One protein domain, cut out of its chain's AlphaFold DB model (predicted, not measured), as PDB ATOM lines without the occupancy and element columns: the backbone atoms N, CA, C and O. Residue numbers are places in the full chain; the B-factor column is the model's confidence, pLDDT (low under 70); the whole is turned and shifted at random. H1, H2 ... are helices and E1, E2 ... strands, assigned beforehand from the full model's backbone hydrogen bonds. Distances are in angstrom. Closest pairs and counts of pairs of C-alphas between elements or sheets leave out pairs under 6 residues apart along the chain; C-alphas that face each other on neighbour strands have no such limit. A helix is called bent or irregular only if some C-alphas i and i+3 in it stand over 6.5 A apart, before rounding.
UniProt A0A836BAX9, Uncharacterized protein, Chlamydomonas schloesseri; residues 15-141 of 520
ATOM      1  N   ALA A  15     -64.926  57.065  32.380       59.81
ATOM      2  CA  ALA A  15     -66.073  56.431  33.014       59.81
ATOM      3  C   ALA A  15     -66.625  57.265  34.183       59.81
ATOM      4  O   ALA A  15     -67.838  57.394  34.297       59.81
ATOM      5  N   ASN A  16     -65.753  57.884  34.986       63.25
ATOM      6  CA  ASN A  16     -66.159  58.705  36.131       63.25
ATOM      7  C   ASN A  16     -66.740  60.056  35.690       63.25
ATOM      8  O   ASN A  16     -67.654  60.569  36.332       63.25
ATOM      9  N   PHE A  17     -66.228  60.621  34.591       67.25
ATOM     10  CA  PHE A  17     -66.758  61.854  34.007       67.25
ATOM     11  C   PHE A  17     -68.151  61.636  33.398       67.25
ATOM     12  O   PHE A  17     -69.053  62.438  33.608       67.25
ATOM     13  N   LEU A  18     -68.356  60.514  32.702       64.88
ATOM     14  CA  LEU A  18     -69.618  60.219  32.017       64.88
ATOM     15  C   LEU A  18     -70.740  59.768  32.965       64.88
ATOM     16  O   LEU A  18     -71.912  59.947  32.645       64.88
ATOM     17  N   THR A  19     -70.423  59.217  34.144       59.66
ATOM     18  CA  THR A  19     -71.441  58.792  35.125       59.66
ATOM     19  C   THR A  19     -72.241  59.931  35.762       59.66
ATOM     20  O   THR A  19     -73.310  59.668  36.305       59.66
ATOM     21  N   SER A  20     -71.757  61.177  35.723       56.09
ATOM     22  CA  SER A  20     -72.436  62.327  36.345       56.09
ATOM     23  C   SER A  20     -73.328  63.127  35.383       56.09
ATOM     24  O   SER A  20     -74.016  64.053  35.819       56.09
ATOM     25  N   GLN A  21     -73.348  62.779  34.092       55.50
ATOM     26  CA  GLN A  21     -74.040  63.539  33.047       55.50
ATOM     27  C   GLN A  21     -75.510  63.111  32.868       55.50
ATOM     28  O   GLN A  21     -75.882  61.952  33.060       55.50
ATOM     29  N   ARG A  22     -76.374  64.083  32.533       53.34
ATOM     30  CA  ARG A  22     -77.841  63.927  32.409       53.34
ATOM     31  C   ARG A  22     -78.247  63.149  31.152       53.34
ATOM     32  O   ARG A  22     -77.480  63.027  30.203       53.34
ATOM     33  N   SER A  23     -79.501  62.689  31.117       54.41
ATOM     34  CA  SER A  23     -80.132  62.109  29.926       54.41
ATOM     35  C   SER A  23     -80.050  63.079  28.745       54.41
ATOM     36  O   SER A  23     -80.742  64.098  28.720       54.41
ATOM     37  N   SER A  24     -79.220  62.771  27.760       54.03
ATOM     38  CA  SER A  24     -79.193  63.527  26.522       54.03
ATOM     39  C   SER A  24     -80.338  63.096  25.610       54.03
ATOM     40  O   SER A  24     -80.500  61.917  25.263       54.03
ATOM     41  N   GLY A  25     -81.166  64.069  25.233       61.16
ATOM     42  CA  GLY A  25     -82.092  63.907  24.117       61.16
ATOM     43  C   GLY A  25     -81.306  63.711  22.821       61.16
ATOM     44  O   GLY A  25     -80.193  64.218  22.693       61.16
ATOM     45  N   PHE A  26     -81.858  62.960  21.866       54.97
ATOM     46  CA  PHE A  26     -81.218  62.736  20.568       54.97
ATOM     47  C   PHE A  26     -81.168  64.065  19.778       54.97
ATOM     48  O   PHE A  26     -82.216  64.551  19.338       54.97
ATOM     49  N   PRO A  27     -79.988  64.693  19.603       54.47
ATOM     50  CA  PRO A  27     -79.873  65.966  18.899       54.47
ATOM     51  C   PRO A  27     -80.136  65.724  17.410       54.47
ATOM     52  O   PRO A  27     -79.481  64.885  16.797       54.47
ATOM     53  N   GLY A  28     -81.110  66.425  16.828       52.66
ATOM     54  CA  GLY A  28     -81.518  66.209  15.431       52.66
ATOM     55  C   GLY A  28     -82.626  65.167  15.231       52.66
ATOM     56  O   GLY A  28     -82.957  64.843  14.094       52.66
ATOM     57  N   ALA A  29     -83.267  64.690  16.306       51.41
ATOM     58  CA  ALA A  29     -84.489  63.886  16.199       51.41
ATOM     59  C   ALA A  29     -85.599  64.523  15.335       51.41
ATOM     60  O   ALA A  29     -86.257  63.770  14.629       51.41
ATOM     61  N   PRO A  30     -85.826  65.857  15.330       52.25
ATOM     62  CA  PRO A  30     -86.869  66.430  14.477       52.25
ATOM     63  C   PRO A  30     -86.453  66.562  13.003       52.25
ATOM     64  O   PRO A  30     -87.322  66.683  12.147       52.25
ATOM     65  N   THR A  31     -85.152  66.563  12.685       50.66
ATOM     66  CA  THR A  31     -84.662  66.743  11.305       50.66
ATOM     67  C   THR A  31     -84.466  65.421  10.575       50.66
ATOM     68  O   THR A  31     -84.610  65.353   9.355       50.66
ATOM     69  N   CYS A  32     -84.173  64.344  11.302       55.25
ATOM     70  CA  CYS A  32     -84.263  62.999  10.767       55.25
ATOM     71  C   CYS A  32     -85.682  62.483  11.013       55.25
ATOM     72  O   CYS A  32     -86.053  62.280  12.161       55.25
ATOM     73  N   ASN A  33     -86.459  62.222   9.957       58.72
ATOM     74  CA  ASN A  33     -87.738  61.501  10.049       58.72
ATOM     75  C   ASN A  33     -87.485  60.048  10.492       58.72
ATOM     76  O   ASN A  33     -87.550  59.105   9.704       58.72
ATOM     77  N   VAL A  34     -87.107  59.868  11.753       65.44
ATOM     78  CA  VAL A  34     -86.893  58.569  12.369       65.44
ATOM     79  C   VAL A  34     -88.246  58.054  12.826       65.44
ATOM     80  O   VAL A  34     -89.048  58.776  13.414       65.44
ATOM     81  N   HIS A  35     -88.500  56.777  12.564       73.81
ATOM     82  CA  HIS A  35     -89.712  56.109  13.012       73.81
ATOM     83  C   HIS A  35     -89.859  56.249  14.542       73.81
ATOM     84  O   HIS A  35     -88.965  55.826  15.275       73.81
ATOM     85  N   GLY A  36     -90.980  56.793  15.034       80.62
ATOM     86  CA  GLY A  36     -91.182  57.072  16.469       80.62
ATOM     87  C   GLY A  36     -90.942  55.855  17.375       80.62
ATOM     88  O   GLY A  36     -90.284  55.964  18.403       80.62
ATOM     89  N   ASN A  37     -91.353  54.663  16.930       78.94
ATOM     90  CA  ASN A  37     -91.080  53.403  17.638       78.94
ATOM     91  C   ASN A  37     -89.585  53.072  17.778       78.94
ATOM     92  O   ASN A  37     -89.184  52.419  18.733       78.94
ATOM     93  N   ALA A  38     -88.742  53.476  16.826       81.88
ATOM     94  CA  ALA A  38     -87.304  53.271  16.957       81.88
ATOM     95  C   ALA A  38     -86.720  54.222  18.010       81.88
ATOM     96  O   ALA A  38     -85.861  53.814  18.785       81.88
ATOM     97  N   LEU A  39     -87.223  55.461  18.082       84.38
ATOM     98  CA  LEU A  39     -86.831  56.429  19.108       84.38
ATOM     99  C   LEU A  39     -87.225  55.964  20.512       84.38
ATOM    100  O   LEU A  39     -86.376  55.992  21.397       84.38
ATOM    101  N   SER A  40     -88.440  55.447  20.708       85.00
ATOM    102  CA  SER A  40     -88.859  54.941  22.023       85.00
ATOM    103  C   SER A  40     -88.007  53.759  22.495       85.00
ATOM    104  O   SER A  40     -87.602  53.707  23.657       85.00
ATOM    105  N   VAL A  41     -87.646  52.843  21.586       85.56
ATOM    106  CA  VAL A  41     -86.713  51.745  21.893       85.56
ATOM    107  C   VAL A  41     -85.334  52.287  22.276       85.56
ATOM    108  O   VAL A  41     -84.725  51.793  23.220       85.56
ATOM    109  N   LEU A  42     -84.840  53.315  21.584       88.75
ATOM    110  CA  LEU A  42     -83.548  53.929  21.898       88.75
ATOM    111  C   LEU A  42     -83.554  54.665  23.233       88.75
ATOM    112  O   LEU A  42     -82.535  54.675  23.916       88.75
ATOM    113  N   GLU A  43     -84.658  55.319  23.590       90.50
ATOM    114  CA  GLU A  43     -84.830  56.019  24.866       90.50
ATOM    115  C   GLU A  43     -84.799  55.072  26.062       90.50
ATOM    116  O   GLU A  43     -84.272  55.443  27.108       90.50
ATOM    117  N   ALA A  44     -85.260  53.834  25.887       90.19
ATOM    118  CA  ALA A  44     -85.199  52.808  26.919       90.19
ATOM    119  C   ALA A  44     -83.790  52.208  27.129       90.19
ATOM    120  O   ALA A  44     -83.577  51.479  28.099       90.19
ATOM    121  N   LEU A  45     -82.815  52.475  26.245       88.31
ATOM    122  CA  LEU A  45     -81.488  51.859  26.339       88.31
ATOM    123  C   LEU A  45     -80.626  52.496  27.448       88.31
ATOM    124  O   LEU A  45     -80.479  53.721  27.499       88.31
ATOM    125  N   PRO A  46     -79.971  51.685  28.304       91.88
ATOM    126  CA  PRO A  46     -79.162  52.181  29.416       91.88
ATOM    127  C   PRO A  46     -77.802  52.716  28.939       91.88
ATOM    128  O   PRO A  46     -76.774  52.042  29.025       91.88
ATOM    129  N   MET A  47     -77.776  53.966  28.468       92.50
ATOM    130  CA  MET A  47     -76.569  54.623  27.938       92.50
ATOM    131  C   MET A  47     -75.409  54.687  28.944       92.50
ATOM    132  O   MET A  47     -74.249  54.581  28.548       92.50
ATOM    133  N   GLY A  48     -75.697  54.796  30.246       92.19
ATOM    134  CA  GLY A  48     -74.661  54.847  31.284       92.19
ATOM    135  C   GLY A  48     -73.752  53.610  31.292       92.19
ATOM    136  O   GLY A  48     -72.532  53.736  31.398       92.19
ATOM    137  N   GLY A  49     -74.319  52.415  31.090       93.38
ATOM    138  CA  GLY A  49     -73.534  51.180  30.991       93.38
ATOM    139  C   GLY A  49     -72.655  51.154  29.739       93.38
ATOM    140  O   GLY A  49     -71.491  50.762  29.795       93.38
ATOM    141  N   VAL A  50     -73.186  51.652  28.622       94.12
ATOM    142  CA  VAL A  50     -72.488  51.716  27.330       94.12
ATOM    143  C   VAL A  50     -71.263  52.629  27.415       94.12
ATOM    144  O   VAL A  50     -70.176  52.252  26.980       94.12
ATOM    145  N   PHE A  51     -71.408  53.803  28.031       92.62
ATOM    146  CA  PHE A  51     -70.296  54.733  28.230       92.62
ATOM    147  C   PHE A  51     -69.257  54.230  29.223       92.62
ATOM    148  O   PHE A  51     -68.065  54.444  29.004       92.62
ATOM    149  N   SER A  52     -69.677  53.517  30.270       91.19
ATOM    150  CA  SER A  52     -68.743  52.861  31.186       91.19
ATOM    151  C   SER A  52     -67.867  51.842  30.446       91.19
ATOM    152  O   SER A  52     -66.643  51.869  30.573       91.19
ATOM    153  N   LEU A  53     -68.467  51.014  29.580       92.50
ATOM    154  CA  LEU A  53     -67.732  50.056  28.745       92.50
ATOM    155  C   LEU A  53     -66.787  50.755  27.754       92.50
ATOM    156  O   LEU A  53     -65.623  50.367  27.634       92.50
ATOM    157  N   LEU A  54     -67.238  51.819  27.084       91.75
ATOM    158  CA  LEU A  54     -66.382  52.611  26.190       91.75
ATOM    159  C   LEU A  54     -65.211  53.267  26.939       91.75
ATOM    160  O   LEU A  54     -64.085  53.272  26.439       91.75
ATOM    161  N   GLY A  55     -65.454  53.776  28.151       88.56
ATOM    162  CA  GLY A  55     -64.437  54.364  29.024       88.56
ATOM    163  C   GLY A  55     -63.412  53.350  29.528       88.56
ATOM    164  O   GLY A  55     -62.246  53.691  29.707       88.56
ATOM    165  N   GLN A  56     -63.809  52.085  29.673       90.44
ATOM    166  CA  GLN A  56     -62.901  50.966  29.941       90.44
ATOM    167  C   GLN A  56     -62.113  50.518  28.694       90.44
ATOM    168  O   GLN A  56     -61.291  49.606  28.784       90.44
ATOM    169  N   GLY A  57     -62.342  51.137  27.534       89.50
ATOM    170  CA  GLY A  57     -61.638  50.833  26.291       89.50
ATOM    171  C   GLY A  57     -62.227  49.665  25.499       89.50
ATOM    172  O   GLY A  57     -61.547  49.148  24.616       89.50
ATOM    173  N   TYR A  58     -63.459  49.231  25.788       92.94
ATOM    174  CA  TYR A  58     -64.136  48.237  24.955       92.94
ATOM    175  C   TYR A  58     -64.603  48.853  23.634       92.94
ATOM    176  O   TYR A  58     -65.026  50.007  23.584       92.94
ATOM    177  N   LYS A  59     -64.569  48.045  22.568       93.75
ATOM    178  CA  LYS A  59     -65.208  48.361  21.290       93.75
ATOM    179  C   LYS A  59     -66.683  47.971  21.354       93.75
ATOM    180  O   LYS A  59     -67.012  46.835  21.691       93.75
ATOM    181  N   LEU A  60     -67.557  48.913  21.035       95.06
ATOM    182  CA  LEU A  60     -68.992  48.719  20.928       95.06
ATOM    183  C   LEU A  60     -69.341  48.283  19.504       95.06
ATOM    184  O   LEU A  60     -69.042  48.987  18.540       95.06
ATOM    185  N   VAL A  61     -69.998  47.131  19.383       96.12
ATOM    186  CA  VAL A  61     -70.520  46.635  18.111       96.12
ATOM    187  C   VAL A  61     -72.032  46.492  18.233       96.12
ATOM    188  O   VAL A  61     -72.525  45.636  18.964       96.12
ATOM    189  N   ALA A  62     -72.774  47.352  17.542       95.75
ATOM    190  CA  ALA A  62     -74.223  47.259  17.442       95.75
ATOM    191  C   ALA A  62     -74.579  46.397  16.228       95.75
ATOM    192  O   ALA A  62     -74.048  46.603  15.141       95.75
ATOM    193  N   THR A  63     -75.463  45.417  16.385       96.12
ATOM    194  CA  THR A  63     -75.925  44.619  15.244       96.12
ATOM    195  C   THR A  63     -77.428  44.448  15.289       96.12
ATOM    196  O   THR A  63     -78.037  44.502  16.357       96.12
ATOM    197  N   GLY A  64     -78.039  44.255  14.125       94.25
ATOM    198  CA  GLY A  64     -79.460  43.962  14.067       94.25
ATOM    199  C   GLY A  64     -79.934  43.589  12.673       94.25
ATOM    200  O   GLY A  64     -79.313  43.937  11.671       94.25
ATOM    201  N   HIS A  65     -81.059  42.884  12.616       91.31
ATOM    202  CA  HIS A  65     -81.680  42.434  11.374       91.31
ATOM    203  C   HIS A  65     -82.978  43.208  11.097       91.31
ATOM    204  O   HIS A  65     -83.773  43.448  12.010       91.31
ATOM    205  N   LYS A  66     -83.200  43.603   9.840       87.50
ATOM    206  CA  LYS A  66     -84.323  44.424   9.365       87.50
ATOM    207  C   LYS A  66     -84.488  45.695  10.207       87.50
ATOM    208  O   LYS A  66     -83.576  46.517  10.274       87.50
ATOM    209  N   PHE A  67     -85.621  45.837  10.897       85.94
ATOM    210  CA  PHE A  67     -85.889  46.952  11.804       85.94
ATOM    211  C   PHE A  67     -84.894  47.012  12.972       85.94
ATOM    212  O   PHE A  67     -84.462  48.094  13.353       85.94
ATOM    213  N   GLY A  68     -84.434  45.866  13.484       90.31
ATOM    214  CA  GLY A  68     -83.379  45.837  14.500       90.31
ATOM    215  C   GLY A  68     -82.062  46.427  13.991       90.31
ATOM    216  O   GLY A  68     -81.337  47.053  14.754       90.31
ATOM    217  N   GLY A  69     -81.769  46.294  12.693       90.94
ATOM    218  CA  GLY A  69     -80.600  46.918  12.071       90.94
ATOM    219  C   GLY A  69     -80.714  48.444  12.000       90.94
ATOM    220  O   GLY A  69     -79.738  49.145  12.247       90.94
ATOM    221  N   LEU A  70     -81.922  48.967  11.755       88.94
ATOM    222  CA  LEU A  70     -82.210  50.401  11.872       88.94
ATOM    223  C   LEU A  70     -81.967  50.895  13.306       88.94
ATOM    224  O   LEU A  70     -81.299  51.909  13.497       88.94
ATOM    225  N   VAL A  71     -82.471  50.167  14.308       92.00
ATOM    226  CA  VAL A  71     -82.250  50.500  15.726       92.00
ATOM    227  C   VAL A  71     -80.762  50.440  16.079       92.00
ATOM    228  O   VAL A  71     -80.275  51.342  16.752       92.00
ATOM    229  N   ALA A  72     -80.017  49.449  15.582       93.38
ATOM    230  CA  ALA A  72     -78.572  49.340  15.788       93.38
ATOM    231  C   ALA A  72     -77.809  50.550  15.218       93.38
ATOM    232  O   ALA A  72     -76.984  51.139  15.918       93.38
ATOM    233  N   HIS A  73     -78.137  50.979  13.993       92.06
ATOM    234  CA  HIS A  73     -77.550  52.176  13.377       92.06
ATOM    235  C   HIS A  73     -77.901  53.457  14.130       92.06
ATOM    236  O   HIS A  73     -77.019  54.277  14.393       92.06
ATOM    237  N   LEU A  74     -79.165  53.621  14.527       91.69
ATOM    238  CA  LEU A  74     -79.594  54.762  15.336       91.69
ATOM    239  C   LEU A  74     -78.888  54.789  16.695       91.69
ATOM    240  O   LEU A  74     -78.476  55.851  17.155       91.69
ATOM    241  N   PHE A  75     -78.728  53.628  17.326       93.88
ATOM    242  CA  PHE A  75     -78.051  53.491  18.606       93.88
ATOM    243  C   PHE A  75     -76.573  53.860  18.493       93.88
ATOM    244  O   PHE A  75     -76.097  54.700  19.254       93.88
ATOM    245  N   ALA A  76     -75.865  53.313  17.504       93.50
ATOM    246  CA  ALA A  76     -74.473  53.666  17.237       93.50
ATOM    247  C   ALA A  76     -74.310  55.169  16.961       93.50
ATOM    248  O   ALA A  76     -73.430  55.812  17.531       93.50
ATOM    249  N   THR A  77     -75.211  55.743  16.158       91.88
ATOM    250  CA  THR A  77     -75.250  57.184  15.876       91.88
ATOM    251  C   THR A  77     -75.459  57.986  17.158       91.88
ATOM    252  O   THR A  77     -74.698  58.907  17.431       91.88
ATOM    253  N   ARG A  78     -76.426  57.608  18.003       91.94
ATOM    254  CA  ARG A  78     -76.681  58.269  19.292       91.94
ATOM    255  C   ARG A  78     -75.454  58.250  20.199       91.94
ATOM    256  O   ARG A  78     -75.116  59.275  20.784       91.94
ATOM    257  N   VAL A  79     -74.793  57.099  20.317       93.38
ATOM    258  CA  VAL A  79     -73.583  56.942  21.136       93.38
ATOM    259  C   VAL A  79     -72.465  57.853  20.628       93.38
ATOM    260  O   VAL A  79     -71.835  58.534  21.433       93.38
ATOM    261  N   LEU A  80     -72.245  57.904  19.311       91.31
ATOM    262  CA  LEU A  80     -71.229  58.764  18.696       91.31
ATOM    263  C   LEU A  80     -71.515  60.250  18.919       91.31
ATOM    264  O   LEU A  80     -70.612  60.995  19.296       91.31
ATOM    265  N   LEU A  81     -72.767  60.671  18.735       90.31
ATOM    266  CA  LEU A  81     -73.182  62.056  18.957       90.31
ATOM    267  C   LEU A  81     -72.986  62.482  20.401       90.31
ATOM    268  O   LEU A  81     -72.411  63.537  20.658       90.31
ATOM    269  N   GLN A  82     -73.405  61.638  21.339       91.94
ATOM    270  CA  GLN A  82     -73.215  61.927  22.748       91.94
ATOM    271  C   GLN A  82     -71.732  61.981  23.112       91.94
ATOM    272  O   GLN A  82     -71.306  62.909  23.787       91.94
ATOM    273  N   LEU A  83     -70.925  61.030  22.633       90.75
ATOM    274  CA  LEU A  83     -69.485  61.033  22.884       90.75
ATOM    275  C   LEU A  83     -68.836  62.321  22.361       90.75
ATOM    276  O   LEU A  83     -68.009  62.918  23.043       90.75
ATOM    277  N   HIS A  84     -69.234  62.769  21.170       89.44
ATOM    278  CA  HIS A  84     -68.743  64.010  20.585       89.44
ATOM    279  C   HIS A  84     -69.133  65.238  21.425       89.44
ATOM    280  O   HIS A  84     -68.289  66.099  21.675       89.44
ATOM    281  N   GLN A  85     -70.377  65.300  21.910       91.38
ATOM    282  CA  GLN A  85     -70.848  66.373  22.795       91.38
ATOM    283  C   GLN A  85     -70.083  66.412  24.118       91.38
ATOM    284  O   GLN A  85     -69.640  67.479  24.536       91.38
ATOM    285  N   GLU A  86     -69.864  65.257  24.741       90.31
ATOM    286  CA  GLU A  86     -69.121  65.139  25.997       90.31
ATOM    287  C   GLU A  86     -67.656  65.556  25.831       90.31
ATOM    288  O   GLU A  86     -67.113  66.293  26.653       90.31
ATOM    289  N   VAL A  87     -67.018  65.151  24.728       89.62
ATOM    290  CA  VAL A  87     -65.651  65.577  24.399       89.62
ATOM    291  C   VAL A  87     -65.592  67.088  24.163       89.62
ATOM    292  O   VAL A  87     -64.671  67.746  24.648       89.62
ATOM    293  N   ALA A  88     -66.567  67.664  23.456       90.44
ATOM    294  CA  ALA A  88     -66.641  69.107  23.246       90.44
ATOM    295  C   ALA A  88     -66.846  69.871  24.567       90.44
ATOM    296  O   ALA A  88     -66.167  70.869  24.811       90.44
ATOM    297  N   GLN A  89     -67.720  69.376  25.447       92.12
ATOM    298  CA  GLN A  89     -67.970  69.968  26.760       92.12
ATOM    299  C   GLN A  89     -66.738  69.878  27.669       92.12
ATOM    300  O   GLN A  89     -66.374  70.860  28.313       92.12
ATOM    301  N   ALA A  90     -66.051  68.736  27.692       91.19
ATOM    302  CA  ALA A  90     -64.809  68.574  28.441       91.19
ATOM    303  C   ALA A  90     -63.723  69.546  27.957       91.19
ATOM    304  O   ALA A  90     -63.091  70.211  28.779       91.19
ATOM    305  N   ARG A  91     -63.573  69.713  26.633       91.44
ATOM    306  CA  ARG A  91     -62.659  70.712  26.053       91.44
ATOM    307  C   ARG A  91     -63.018  72.134  26.481       91.44
ATOM    308  O   ARG A  91     -62.117  72.892  26.824       91.44
ATOM    309  N   ALA A  92     -64.304  72.485  26.512       94.19
ATOM    310  CA  ALA A  92     -64.758  73.797  26.984       94.19
ATOM    311  C   ALA A  92     -64.429  74.041  28.470       94.19
ATOM    312  O   ALA A  92     -64.196  75.178  28.869       94.19
ATOM    313  N   MET A  93     -64.344  72.978  29.275       95.88
ATOM    314  CA  MET A  93     -63.904  73.035  30.676       95.88
ATOM    315  C   MET A  93     -62.375  72.984  30.844       95.88
ATOM    316  O   MET A  93     -61.888  72.892  31.968       95.88
ATOM    317  N   GLY A  94     -61.601  73.014  29.755       94.94
ATOM    318  CA  GLY A  94     -60.141  72.897  29.794       94.94
ATOM    319  C   GLY A  94     -59.630  71.479  30.070       94.94
ATOM    320  O   GLY A  94     -58.431  71.284  30.261       94.94
ATOM    321  N   ILE A  95     -60.512  70.473  30.070       94.88
ATOM    322  CA  ILE A  95     -60.141  69.066  30.231       94.88
ATOM    323  C   ILE A  95     -59.814  68.507  28.847       94.88
ATOM    324  O   ILE A  95     -60.691  68.303  28.004       94.88
ATOM    325  N   ASN A  96     -58.533  68.238  28.601       88.50
ATOM    326  CA  ASN A  96     -58.097  67.653  27.341       88.50
ATOM    327  C   ASN A  96     -58.335  66.132  27.341       88.50
ATOM    328  O   ASN A  96     -57.468  65.352  27.731       88.50
ATOM    329  N   LEU A  97     -59.534  65.707  26.933       86.38
ATOM    330  CA  LEU A  97     -59.841  64.296  26.694       86.38
ATOM    331  C   LEU A  97     -59.296  63.878  25.321       86.38
ATOM    332  O   LEU A  97     -59.892  64.182  24.285       86.38
ATOM    333  N   SER A  98     -58.190  63.134  25.306       76.88
ATOM    334  CA  SER A  98     -57.657  62.489  24.100       76.88
ATOM    335  C   SER A  98     -58.424  61.201  23.773       76.88
ATOM    336  O   SER A  98     -57.880  60.099  23.739       76.88
ATOM    337  N   LEU A  99     -59.728  61.315  23.524       79.00
ATOM    338  CA  LEU A  99     -60.459  60.245  22.849       79.00
ATOM    339  C   LEU A  99     -60.201  60.375  21.355       79.00
ATOM    340  O   LEU A  99     -60.754  61.256  20.698       79.00
ATOM    341  N   ASN A 100     -59.357  59.500  20.821       76.75
ATOM    342  CA  ASN A 100     -59.203  59.395  19.384       76.75
ATOM    343  C   ASN A 100     -60.441  58.682  18.821       76.75
ATOM    344  O   ASN A 100     -60.571  57.463  18.928       76.75
ATOM    345  N   LEU A 101     -61.395  59.447  18.278       70.19
ATOM    346  CA  LEU A 101     -62.580  58.876  17.624       70.19
ATOM    347  C   LEU A 101     -62.196  58.034  16.392       70.19
ATOM    348  O   LEU A 101     -62.954  57.139  16.017       70.19
ATOM    349  N   ALA A 102     -60.992  58.242  15.846       71.25
ATOM    350  CA  ALA A 102     -60.450  57.467  14.736       71.25
ATOM    351  C   ALA A 102     -60.288  55.971  15.056       71.25
ATOM    352  O   ALA A 102     -60.341  55.144  14.148       71.25
ATOM    353  N   ASP A 103     -60.197  55.591  16.338       80.75
ATOM    354  CA  ASP A 103     -60.066  54.185  16.755       80.75
ATOM    355  C   ASP A 103     -61.342  53.360  16.515       80.75
ATOM    356  O   ASP A 103     -61.425  52.201  16.929       80.75
ATOM    357  N   SER A 104     -62.358  53.945  15.862       79.31
ATOM    358  CA  SER A 104     -63.579  53.261  15.432       79.31
ATOM    359  C   SER A 104     -64.195  52.413  16.555       79.31
ATOM    360  O   SER A 104     -64.629  51.271  16.371       79.31
ATOM    361  N   LYS A 105     -64.230  52.994  17.767       89.12
ATOM    362  CA  LYS A 105     -64.716  52.336  18.991       89.12
ATOM    363  C   LYS A 105     -66.191  51.960  18.924       89.12
ATOM    364  O   LYS A 105     -66.627  51.133  19.714       89.12
ATOM    365  N   VAL A 106     -66.947  52.548  18.004       93.44
ATOM    366  CA  VAL A 106     -68.345  52.211  17.748       93.44
ATOM    367  C   VAL A 106     -68.457  51.751  16.304       93.44
ATOM    368  O   VAL A 106     -68.051  52.451  15.382       93.44
ATOM    369  N   SER A 107     -68.976  50.548  16.098       93.88
ATOM    370  CA  SER A 107     -69.290  50.016  14.773       93.88
ATOM    371  C   SER A 107     -70.709  49.465  14.786       93.88
ATOM    372  O   SER A 107     -71.151  48.921  15.797       93.88
ATOM    373  N   SER A 108     -71.431  49.613  13.682       94.94
ATOM    374  CA  SER A 108     -72.776  49.070  13.528       94.94
ATOM    375  C   SER A 108     -72.877  48.230  12.268       94.94
ATOM    376  O   SER A 108     -72.463  48.671  11.197       94.94
ATOM    377  N   TYR A 109     -73.452  47.037  12.391       94.81
ATOM    378  CA  TYR A 109     -73.704  46.120  11.285       94.81
ATOM    379  C   TYR A 109     -75.197  45.818  11.206       94.81
ATOM    380  O   TYR A 109     -75.759  45.098  12.034       94.81
ATOM    381  N   ALA A 110     -75.849  46.381  10.199       93.62
ATOM    382  CA  ALA A 110     -77.274  46.223   9.985       93.62
ATOM    383  C   ALA A 110     -77.536  45.286   8.804       93.62
ATOM    384  O   ALA A 110     -77.083  45.539   7.692       93.62
ATOM    385  N   PHE A 111     -78.298  44.221   9.024       92.00
ATOM    386  CA  PHE A 111     -78.619  43.222   8.005       92.00
ATOM    387  C   PHE A 111     -80.038  43.445   7.490       92.00
ATOM    388  O   PHE A 111     -80.984  43.323   8.262       92.00
ATOM    389  N   GLY A 112     -80.225  43.771   6.213       86.19
ATOM    390  CA  GLY A 112     -81.570  44.004   5.662       86.19
ATOM    391  C   GLY A 112     -82.233  45.294   6.160       86.19
ATOM    392  O   GLY A 112     -83.455  45.426   6.099       86.19
ATOM    393  N   ALA A 113     -81.459  46.232   6.718       84.56
ATOM    394  CA  ALA A 113     -82.001  47.501   7.188       84.56
ATOM    395  C   ALA A 113     -82.333  48.443   6.016       84.56
ATOM    396  O   ALA A 113     -81.675  48.381   4.971       84.56
ATOM    397  N   PRO A 114     -83.340  49.320   6.176       77.31
ATOM    398  CA  PRO A 114     -83.682  50.331   5.181       77.31
ATOM    399  C   PRO A 114     -82.497  51.227   4.797       77.31
ATOM    400  O   PRO A 114     -81.784  51.725   5.669       77.31
ATOM    401  N   PHE A 115     -82.352  51.509   3.497       68.75
ATOM    402  CA  PHE A 115     -81.274  52.345   2.943       68.75
ATOM    403  C   PHE A 115     -81.278  53.777   3.502       68.75
ATOM    404  O   PHE A 115     -80.224  54.350   3.777       68.75
ATOM    405  N   PHE A 116     -82.471  54.344   3.723       62.66
ATOM    406  CA  PHE A 116     -82.633  55.737   4.147       62.66
ATOM    407  C   PHE A 116     -81.973  56.041   5.497       62.66
ATOM    408  O   PHE A 116     -81.554  57.172   5.737       62.66
ATOM    409  N   ALA A 117     -81.854  55.031   6.363       64.81
ATOM    410  CA  ALA A 117     -81.286  55.193   7.690       64.81
ATOM    411  C   ALA A 117     -79.834  55.661   7.610       64.81
ATOM    412  O   ALA A 117     -79.448  56.609   8.286       64.81
ATOM    413  N   THR A 118     -79.042  55.029   6.744       72.44
ATOM    414  CA  THR A 118     -77.594  55.223   6.724       72.44
ATOM    415  C   THR A 118     -77.225  56.572   6.114       72.44
ATOM    416  O   THR A 118     -76.495  57.335   6.735       72.44
ATOM    417  N   THR A 119     -77.767  56.940   4.948       76.69
ATOM    418  CA  THR A 119     -77.358  58.180   4.259       76.69
ATOM    419  C   THR A 119     -77.782  59.443   5.009       76.69
ATOM    420  O   THR A 119     -77.008  60.398   5.093       76.69
ATOM    421  N   ALA A 120     -78.997  59.462   5.571       76.31
ATOM    422  CA  ALA A 120     -79.478  60.598   6.352       76.31
ATOM    423  C   ALA A 120     -78.668  60.763   7.647       76.31
ATOM    424  O   ALA A 120     -78.196  61.863   7.923       76.31
ATOM    425  N   MET A 121     -78.419  59.672   8.386       81.50
ATOM    426  CA  MET A 121     -77.557  59.704   9.576       81.50
ATOM    427  C   MET A 121     -76.156  60.192   9.250       81.50
ATOM    428  O   MET A 121     -75.635  61.049   9.950       81.50
ATOM    429  N   THR A 122     -75.560  59.677   8.176       85.00
ATOM    430  CA  THR A 122     -74.238  60.083   7.708       85.00
ATOM    431  C   THR A 122     -74.169  61.589   7.449       85.00
ATOM    432  O   THR A 122     -73.228  62.237   7.900       85.00
ATOM    433  N   ARG A 123     -75.172  62.180   6.783       85.19
ATOM    434  CA  ARG A 123     -75.222  63.638   6.574       85.19
ATOM    435  C   ARG A 123     -75.379  64.403   7.884       85.19
ATOM    436  O   ARG A 123     -74.700  65.404   8.082       85.19
ATOM    437  N   THR A 124     -76.240  63.931   8.780       83.31
ATOM    438  CA  THR A 124     -76.456  64.553  10.093       83.31
ATOM    439  C   THR A 124     -75.194  64.501  10.960       83.31
ATOM    440  O   THR A 124     -74.843  65.490  11.600       83.31
ATOM    441  N   LEU A 125     -74.467  63.382  10.931       85.94
ATOM    442  CA  LEU A 125     -73.165  63.216  11.578       85.94
ATOM    443  C   LEU A 125     -72.124  64.172  10.983       85.94
ATOM    444  O   LEU A 125     -71.482  64.900  11.737       85.94
ATOM    445  N   ALA A 126     -72.037  64.247   9.650       87.69
ATOM    446  CA  ALA A 126     -71.151  65.182   8.957       87.69
ATOM    447  C   ALA A 126     -71.432  66.639   9.346       87.69
ATOM    448  O   ALA A 126     -70.511  67.400   9.631       87.69
ATOM    449  N   HIS A 127     -72.711  67.023   9.406       86.81
ATOM    450  CA  HIS A 127     -73.126  68.372   9.788       86.81
ATOM    451  C   HIS A 127     -72.739  68.712  11.236       86.81
ATOM    452  O   HIS A 127     -72.475  69.867  11.557       86.81
ATOM    453  N   MET A 128     -72.681  67.719  12.126       82.88
ATOM    454  CA  MET A 128     -72.210  67.905  13.503       82.88
ATOM    455  C   MET A 128     -70.684  67.852  13.646       82.88
ATOM    456  O   MET A 128     -70.178  67.858  14.767       82.88
ATOM    457  N   GLY A 129     -69.948  67.819  12.532       86.81
ATOM    458  CA  GLY A 129     -68.490  67.743  12.525       86.81
ATOM    459  C   GLY A 129     -67.950  66.369  12.921       86.81
ATOM    460  O   GLY A 129     -66.749  66.231  13.142       86.81
ATOM    461  N   VAL A 130     -68.813  65.349  13.005       85.38
ATOM    462  CA  VAL A 130     -68.368  63.967  13.177       85.38
ATOM    463  C   VAL A 130     -67.864  63.486  11.825       85.38
ATOM    464  O   VAL A 130     -68.625  63.412  10.858       85.38
ATOM    465  N   ASP A 131     -66.573  63.177  11.757       85.38
ATOM    466  CA  ASP A 131     -65.943  62.654  10.552       85.38
ATOM    467  C   ASP A 131     -66.576  61.311  10.177       85.38
ATOM    468  O   ASP A 131     -66.331  60.278  10.798       85.38
ATOM    469  N   VAL A 132     -67.421  61.341   9.148       80.25
ATOM    470  CA  VAL A 132     -68.159  60.181   8.642       80.25
ATOM    471  C   VAL A 132     -67.220  59.042   8.267       80.25
ATOM    472  O   VAL A 132     -67.598  57.883   8.406       80.25
ATOM    473  N   SER A 133     -66.000  59.349   7.818       77.75
ATOM    474  CA  SER A 133     -65.030  58.320   7.443       77.75
ATOM    475  C   SER A 133     -64.601  57.452   8.632       77.75
ATOM    476  O   SER A 133     -64.188  56.311   8.440       77.75
ATOM    477  N   GLN A 134     -64.767  57.955   9.860       79.25
ATOM    478  CA  GLN A 134     -64.478  57.239  11.108       79.25
ATOM    479  C   GLN A 134     -65.693  56.463  11.635       79.25
ATOM    480  O   GLN A 134     -65.586  55.687  12.590       79.25
ATOM    481  N   VAL A 135     -66.865  56.678  11.037       83.38
ATOM    482  CA  VAL A 135     -68.126  56.095  11.479       83.38
ATOM    483  C   VAL A 135     -68.384  54.803  10.706       83.38
ATOM    484  O   VAL A 135     -68.854  54.799   9.572       83.38
ATOM    485  N   ASN A 136     -68.109  53.676  11.361       90.56
ATOM    486  CA  ASN A 136     -68.282  52.335  10.800       90.56
ATOM    487  C   ASN A 136     -69.753  51.886  10.833       90.56
ATOM    488  O   ASN A 136     -70.126  51.007  11.613       90.56
ATOM    489  N   LEU A 137     -70.609  52.508  10.017       91.88
ATOM    490  CA  LEU A 137     -71.995  52.075   9.805       91.88
ATOM    491  C   LEU A 137     -72.072  51.231   8.532       91.88
ATOM    492  O   LEU A 137     -72.107  51.750   7.419       91.88
ATOM    493  N   HIS A 138     -72.118  49.915   8.701       91.94
ATOM    494  CA  HIS A 138     -72.196  48.963   7.603       91.94
ATOM    495  C   HIS A 138     -73.616  48.424   7.473       91.94
ATOM    496  O   HIS A 138     -74.178  47.883   8.426       91.94
ATOM    497  N   THR A 139     -74.194  48.539   6.280       90.19
ATOM    498  CA  THR A 139     -75.464  47.888   5.952       90.19
ATOM    499  C   THR A 139     -75.203  46.772   4.952       90.19
ATOM    500  O   THR A 139     -74.592  46.989   3.910       90.19
ATOM    501  N   LEU A 140     -75.637  45.566   5.299       90.88
ATOM    502  CA  LEU A 140     -75.451  44.345   4.530       90.88
ATOM    503  C   LEU A 140     -76.809  43.895   3.997       90.88
ATOM    504  O   LEU A 140     -77.763  43.727   4.762       90.88
ATOM    505  N   TRP A 141     -76.894  43.665   2.690       88.88
ATOM    506  CA  TRP A 141     -78.100  43.161   2.036       88.88
ATOM    507  C   TRP A 141     -77.820  41.830   1.358       88.88
ATOM    508  O   TRP A 141     -76.782  41.645   0.722       88.88
TER     509      TRP A 141
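AT A GLANCE: This is residues 15 to 141 of the 520 residues of an uncharacterized protein of Chlamydomonas schloesseri (UniProt A0A836BAX9). A long helix, H4, runs through the middle of the domain, with a small parallel sheet of three strands packed along its first half and H5 side by side with it. On the side of H4 away from the sheet H2 crosses that first half, while H3 only grazes the sheet with its residues 50 to 54 and the short H1 packs on H3, apart from the strands. The printed part has 127 residues, with five named helices and three named strands in the order H1 H2 H3 E1 H4 E2 H5 E3; the sheet runs E1 E2 E3, parallel throughout, and the class is mixed, helices and strands. The whole is compact, with a radius of gyration of the C-alphas of 14.0 A, but elongated in outline, 42 by 27 by 26 A.

IN THESE COORDINATES: H1, residues 15 to 18, begins at C-alpha 15 at (-66.073, 56.431, 33.014) and is 5.3 A long. H2 is residues 36 to 43, 10.6 A, and H3 residues 47 to 55, 12.2 A. E1, residues 60 to 65, measures 17.1 A. H4, residues 67 to 92, spans 37.4 A, from (-85.889, 46.952, 11.804) to (-64.758, 73.797, 26.984). E2, residues 106 to 111, measures 16.8 A. H5, residues 115 to 127, measures 19.2 A; it is neither bent nor irregular, but only just: C-alphas 115 and 118 are 6.0 A apart. E3, residues 136 to 140, measures 12.4 A and ends at C-alpha 140 at (-75.451, 44.345, 4.530).

HOW THE PARTS SIT: E2 is the inner strand, at 11 degrees to E1, with N 109 and O 62 at 2.8 A, and at 9 degrees to E3, with N 138 and O 108 at 2.8 A, within hydrogen-bond range. E1, H4, E2 and E2, H5, E3 are strand-helix-strand units, two parallel neighbour strands with a helix between, each with a right-handed crossover. H4 and H5 on one face of the sheet make two layers. H4, at a height over the sheet of 9.8 A, lies over E1 and E2 and runs along the strands, at 9 degrees to E1 on the local plane; its closest C-alphas to E2 are Gly 69 and Ala 110, 4.0 A. With its residues 70 to 81 alone H4 touches H5, the same way at a shallow tilt of 6 degrees; the closest C-alphas are those of Leu 70 and Ala 117, 6.4 A. With residues 70 to 75 alone it touches H2, at a steep tilt of 51 degrees; the closest C-alphas are those of Ala 38 and Val 71, 5.9 A. H1 touches H3, the closest C-alphas being those of Ala 15 and Gly 55, 4.8 A. H3 only grazes the sheet, with residues 50 to 54. Every O i to N i+4 pair is within hydrogen-bond range in H2, H3 and H4, and 8 of 9 in H5; H1 is too short for such a pair.

THE WHOLE: The C-alphas farthest apart, those of Gly 94 and Trp 141, are 44.5 A apart. The printed part has no cut. The links H1 to H2, 17 residues, and H4 to E2, 13 residues, are long. The mean pLDDT of the printed part is 82.7; residues 15 to 34 and 115 to 117 are under 70.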